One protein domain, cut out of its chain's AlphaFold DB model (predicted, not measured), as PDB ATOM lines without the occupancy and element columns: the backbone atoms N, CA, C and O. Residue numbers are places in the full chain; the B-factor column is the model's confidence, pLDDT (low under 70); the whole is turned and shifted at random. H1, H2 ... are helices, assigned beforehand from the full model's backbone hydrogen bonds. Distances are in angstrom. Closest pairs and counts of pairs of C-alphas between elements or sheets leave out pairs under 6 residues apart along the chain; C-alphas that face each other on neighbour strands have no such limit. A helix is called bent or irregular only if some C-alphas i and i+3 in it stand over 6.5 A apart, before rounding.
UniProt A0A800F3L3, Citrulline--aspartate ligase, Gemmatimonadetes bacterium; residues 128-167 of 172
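AT A GLANCE: This is residues 128 to 167 of the 172 residues of the protein "Citrulline--aspartate ligase" of Gemmatimonadetes bacterium (UniProt A0A800F3L3). The model is an open, flat V: one arm ends in the longest helix, H3, with an extended link leading into it, and the other arm is made of H2 and H1, one after the other along the chain. The corner of the V lies near Gly 150, where the chain turns after H2, and both arms reach out from it with no helix packed on another. The printed part has 40 residues with three named helices, in the order H1, H2, H3, and no named strand; the class is all helix. The whole is loose, with a radius of gyration of the C-alphas of 12.6 A and spans of 31 by 30 by 11 A.

IN THESE COORDINATES: H3, the longest helix with 12 residues, is residues 155 to 166 and measures 16.9 A from first to last C-alpha; it begins at C-alpha 155 at (40.717, 26.926, 15.956) and ends at C-alpha 166 at (33.274, 41.794, 12.933). H2 is residues 139 to 148, 14.3 A long, and its last C-alpha, that of Ala 148, is at (49.064, 18.889, 8.369). H1 is residues 128 to 137, 14.8 A long, and begins at C-alpha 128 at (59.995, 47.351, 9.979). No helix is bent or irregular.

HOW THE PARTS SIT: H3 touches no helix, and the same holds for H2 and H1. H3 and H2 are apart, although they follow each other in the chain, and a short link of 6 residues joins them. H1 and H3 are apart as well. H1 and H2 meet only through their link, a tight one of 1 residue, Gly 138. The N-to-C direction has a y component of -0.78 in H1 and -0.96 in H2, but 0.90 in H3: y falls from the start to the end of each of the first two helices and rises from the start to the end of the third. In the backbones of H2 and H3 every O i to N i+4 pair is within hydrogen-bond range; in H1 it is 5 of 6.

THE WHOLE: The two C-alphas farthest apart are those of Ala 128 and Gly 150, at 32.4 A, while the first and last printed C-alphas, those of Ala 128 and Ser 167, are 30.4 A apart. Residues 128 to 142 stand free, of which 128 to 137 belong to H1 and 139 to 142 belong to H2. Residues 156 to 167 also stand free, of which 156 to 166 belong to H3. The printed part has no cut, and neither link is long. The mean pLDDT of the printed part is 72.7; residues 150 to 167 are under 70, and the mean is 55 in H3, against 88 in H2 and 89 in H1.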
ATOM      1  N   ALA A 128      60.934  47.846   8.975       84.19
ATOM      2  CA  ALA A 128      59.995  47.351   9.979       84.19
ATOM      3  C   ALA A 128      58.711  46.790   9.341       84.19
ATOM      4  O   ALA A 128      58.190  45.760   9.795       84.19
ATOM      5  N   ASP A 129      58.256  47.386   8.236       85.56
ATOM      6  CA  ASP A 129      57.058  46.955   7.508       85.56
ATOM      7  C   ASP A 129      57.219  45.554   6.904       85.56
ATOM      8  O   ASP A 129      56.273  44.753   6.889       85.56
ATOM      9  N   ALA A 130      58.442  45.193   6.501       86.75
ATOM     10  CA  ALA A 130      58.755  43.868   5.968       86.75
ATOM     11  C   ALA A 130      58.387  42.751   6.957       86.75
ATOM     12  O   ALA A 130      57.883  41.694   6.569       86.75
ATOM     13  N   GLN A 131      58.588  42.988   8.256       88.38
ATOM     14  CA  GLN A 131      58.282  42.006   9.291       88.38
ATOM     15  C   GLN A 131      56.769  41.759   9.406       88.38
ATOM     16  O   GLN A 131      56.333  40.618   9.593       88.38
ATOM     17  N   GLY A 132      55.961  42.817   9.291       90.12
ATOM     18  CA  GLY A 132      54.503  42.722   9.224       90.12
ATOM     19  C   GLY A 132      54.047  41.953   7.987       90.12
ATOM     20  O   GLY A 132      53.273  41.000   8.109       90.12
ATOM     21  N   PHE A 133      54.600  42.305   6.824       91.50
ATOM     22  CA  PHE A 133      54.288  41.657   5.554       91.50
ATOM     23  C   PHE A 133      54.591  40.156   5.572       91.50
ATOM     24  O   PHE A 133      53.715  39.362   5.241       91.50
ATOM     25  N   ILE A 134      55.778  39.738   6.027       92.12
ATOM     26  CA  ILE A 134      56.166  38.317   6.081       92.12
ATOM     27  C   ILE A 134      55.185  37.508   6.940       92.12
ATOM     28  O   ILE A 134      54.763  36.420   6.545       92.12
ATOM     29  N   ARG A 135      54.783  38.044   8.102       89.62
ATOM     30  CA  ARG A 135      53.826  37.374   8.997       89.62
ATOM     31  C   ARG A 135      52.454  37.199   8.349       89.62
ATOM     32  O   ARG A 135      51.866  36.130   8.480       89.62
ATOM     33  N   LEU A 136      51.948  38.234   7.680       91.88
ATOM     34  CA  LEU A 136      50.629  38.204   7.043       91.88
ATOM     35  C   LEU A 136      50.629  37.355   5.769       91.88
ATOM     36  O   LEU A 136      49.752  36.513   5.593       91.88
ATOM     37  N   PHE A 137      51.636  37.519   4.913       91.81
ATOM     38  CA  PHE A 137      51.773  36.769   3.666       91.81
ATOM     39  C   PHE A 137      51.980  35.268   3.919       91.81
ATOM     40  O   PHE A 137      51.431  34.434   3.203       91.81
ATOM     41  N   GLY A 138      52.719  34.911   4.976       90.75
ATOM     42  CA  GLY A 138      52.942  33.522   5.383       90.75
ATOM     43  C   GLY A 138      51.789  32.881   6.164       90.75
ATOM     44  O   GLY A 138      51.815  31.671   6.389       90.75
ATOM     45  N   LEU A 139      50.776  33.650   6.580       91.19
ATOM     46  CA  LEU A 139      49.700  33.162   7.447       91.19
ATOM     47  C   LEU A 139      48.944  31.951   6.860       91.19
ATOM     48  O   LEU A 139      48.784  30.968   7.587       91.19
ATOM     49  N   PRO A 140      48.539  31.935   5.569       90.69
ATOM     50  CA  PRO A 140      47.848  30.780   4.993       90.69
ATOM     51  C   PRO A 140      48.723  29.521   4.964       90.69
ATOM     52  O   PRO A 140      48.249  28.430   5.273       90.69
ATOM     53  N   ALA A 141      50.013  29.675   4.642       89.19
ATOM     54  CA  ALA A 141      50.966  28.567   4.618       89.19
ATOM     55  C   ALA A 141      51.193  27.991   6.024       89.19
ATOM     56  O   ALA A 141      51.251  26.774   6.191       89.19
ATOM     57  N   ARG A 142      51.254  28.855   7.045       86.69
ATOM     58  CA  ARG A 142      51.395  28.433   8.442       86.69
ATOM     59  C   ARG A 142      50.184  27.632   8.921       86.69
ATOM     60  O   ARG A 142      50.361  26.565   9.494       86.69
ATOM     61  N   VAL A 143      48.969  28.099   8.626       89.69
ATOM     62  CA  VAL A 143      47.727  27.382   8.974       89.69
ATOM     63  C   VAL A 143      47.654  26.023   8.273       89.69
ATOM     64  O   VAL A 143      47.258  25.029   8.884       89.69
ATOM     65  N   ALA A 144      48.058  25.950   7.000       88.81
ATOM     66  CA  ALA A 144      48.106  24.688   6.266       88.81
ATOM     67  C   ALA A 144      49.094  23.689   6.897       88.81
ATOM     68  O   ALA A 144      48.754  22.516   7.048       88.81
ATOM     69  N   ALA A 145      50.276  24.152   7.316       89.06
ATOM     70  CA  ALA A 145      51.272  23.324   7.995       89.06
ATOM     71  C   ALA A 145      50.790  22.836   9.375       89.06
ATOM     72  O   ALA A 145      50.890  21.652   9.675       89.06
ATOM     73  N   GLU A 146      50.186  23.709  10.188       87.75
ATOM     74  CA  GLU A 146      49.653  23.349  11.514       87.75
ATOM     75  C   GLU A 146      48.534  22.295  11.436       87.75
ATOM     76  O   GLU A 146      48.454  21.401  12.284       87.75
ATOM     77  N   ARG A 147      47.693  22.366  10.393       83.00
ATOM     78  CA  ARG A 147      46.669  21.351  10.105       83.00
ATOM     79  C   ARG A 147      47.269  20.035   9.609       83.00
ATOM     80  O   ARG A 147      46.746  18.981   9.959       83.00
ATOM     81  N   ALA A 148      48.351  20.082   8.831       82.00
ATOM     82  CA  ALA A 148      49.064  18.889   8.369       82.00
ATOM     83  C   ALA A 148      49.813  18.168   9.509       82.00
ATOM     84  O   ALA A 148      49.824  16.940   9.544       82.00
ATOM     85  N   ASP A 149      50.357  18.915  10.476       79.62
ATOM     86  CA  ASP A 149      51.065  18.392  11.657       79.62
ATOM     87  C   ASP A 149      50.127  17.920  12.792       79.62
ATOM     88  O   ASP A 149      50.588  17.496  13.853       79.62
ATOM     89  N   GLY A 150      48.804  17.998  12.606       60.19
ATOM     90  CA  GLY A 150      47.819  17.490  13.567       60.19
ATOM     91  C   GLY A 150      47.690  18.291  14.872       60.19
ATOM     92  O   GLY A 150      47.049  17.818  15.808       60.19
ATOM     93  N   LYS A 151      48.234  19.514  14.960       55.94
ATOM     94  CA  LYS A 151      48.119  20.406  16.140       55.94
ATOM     95  C   LYS A 151      46.843  21.264  16.112       55.94
ATOM     96  O   LYS A 151      46.861  22.455  16.415       55.94
ATOM     97  N   GLY A 152      45.722  20.664  15.721       50.22
ATOM     98  CA  GLY A 152      44.436  21.338  15.516       50.22
ATOM     99  C   GLY A 152      43.631  21.587  16.795       50.22
ATOM    100  O   GLY A 152      42.489  21.152  16.865       50.22
ATOM    101  N   GLU A 153      44.192  22.276  17.793       45.38
ATOM    102  CA  GLU A 153      43.470  22.618  19.040       45.38
ATOM    103  C   GLU A 153      43.239  24.130  19.249       45.38
ATOM    104  O   GLU A 153      42.569  24.533  20.195       45.38
ATOM    105  N   SER A 154      43.717  24.998  18.351       51.50
ATOM    106  CA  SER A 154      43.615  26.463  18.499       51.50
ATOM    107  C   SER A 154      42.502  27.133  17.673       51.50
ATOM    108  O   SER A 154      42.306  28.346  17.782       51.50
ATOM    109  N   ASP A 155      41.730  26.374  16.882       51.22
ATOM    110  CA  ASP A 155      40.717  26.926  15.956       51.22
ATOM    111  C   ASP A 155      39.460  27.469  16.681       51.22
ATOM    112  O   ASP A 155      38.719  28.287  16.128       51.22
ATOM    113  N   ALA A 156      39.231  27.099  17.950       53.78
ATOM    114  CA  ALA A 156      38.102  27.610  18.738       53.78
ATOM    115  C   ALA A 156      38.272  29.095  19.118       53.78
ATOM    116  O   ALA A 156      37.340  29.884  18.981       53.78
ATOM    117  N   ALA A 157      39.482  29.508  19.507       54.16
ATOM    118  CA  ALA A 157      39.740  30.876  19.962       54.16
ATOM    119  C   ALA A 157      39.831  31.882  18.799       54.16
ATOM    120  O   ALA A 157      39.342  33.006  18.908       54.16
ATOM    121  N   VAL A 158      40.412  31.481  17.661       54.94
ATOM    122  CA  VAL A 158      40.557  32.355  16.481       54.94
ATOM    123  C   VAL A 158      39.196  32.627  15.832       54.94
ATOM    124  O   VAL A 158      38.901  33.763  15.455       54.94
ATOM    125  N   THR A 159      38.326  31.614  15.787       55.28
ATOM    126  CA  THR A 159      36.955  31.749  15.273       55.28
ATOM    127  C   THR A 159      36.090  32.638  16.173       55.28
ATOM    128  O   THR A 159      35.249  33.385  15.673       55.28
ATOM    129  N   GLU A 160      36.305  32.607  17.489       56.75
ATOM    130  CA  GLU A 160      35.549  33.412  18.456       56.75
ATOM    131  C   GLU A 160      36.010  34.878  18.497       56.75
ATOM    132  O   GLU A 160      35.181  35.792  18.535       56.75
ATOM    133  N   ILE A 161      37.315  35.130  18.348       56.97
ATOM    134  CA  ILE A 161      37.858  36.491  18.252       56.97
ATOM    135  C   ILE A 161      37.416  37.163  16.944       56.97
ATOM    136  O   ILE A 161      36.918  38.287  16.996       56.97
ATOM    137  N   LEU A 162      37.468  36.468  15.797       55.53
ATOM    138  CA  LEU A 162      36.962  36.995  14.518       55.53
ATOM    139  C   LEU A 162      35.462  37.335  14.585       55.53
ATOM    140  O   LEU A 162      35.042  38.373  14.069       55.53
ATOM    141  N   ARG A 163      34.662  36.522  15.292       51.66
ATOM    142  CA  ARG A 163      33.236  36.800  15.544       51.66
ATOM    143  C   ARG A 163      33.026  38.058  16.403       51.66
ATOM    144  O   ARG A 163      32.084  38.809  16.159       51.66
ATOM    145  N   SER A 164      33.910  38.318  17.371       52.09
ATOM    146  CA  SER A 164      33.851  39.508  18.237       52.09
ATOM    147  C   SER A 164      34.304  40.804  17.546       52.09
ATOM    148  O   SER A 164      33.786  41.879  17.851       52.09
ATOM    149  N   THR A 165      35.234  40.716  16.588       55.97
ATOM    150  CA  THR A 165      35.784  41.879  15.877       55.97
ATOM    151  C   THR A 165      34.869  42.354  14.746       55.97
ATOM    152  O   THR A 165      34.690  43.558  14.581       55.97
ATOM    153  N   ILE A 166      34.209  41.442  14.023       56.56
ATOM    154  CA  ILE A 166      33.274  41.794  12.933       56.56
ATOM    155  C   ILE A 166      31.994  42.474  13.469       56.56
ATOM    156  O   ILE A 166      31.398  43.297  12.785       56.56
ATOM    157  N   SER A 167      31.614  42.212  14.723       50.34
ATOM    158  CA  SER A 167      30.462  42.837  15.403       50.34
ATOM    159  C   SER A 167      30.678  44.316  15.799       50.34
ATOM    160  O   SER A 167      29.713  45.045  16.017       50.34
TER     161      SER A 167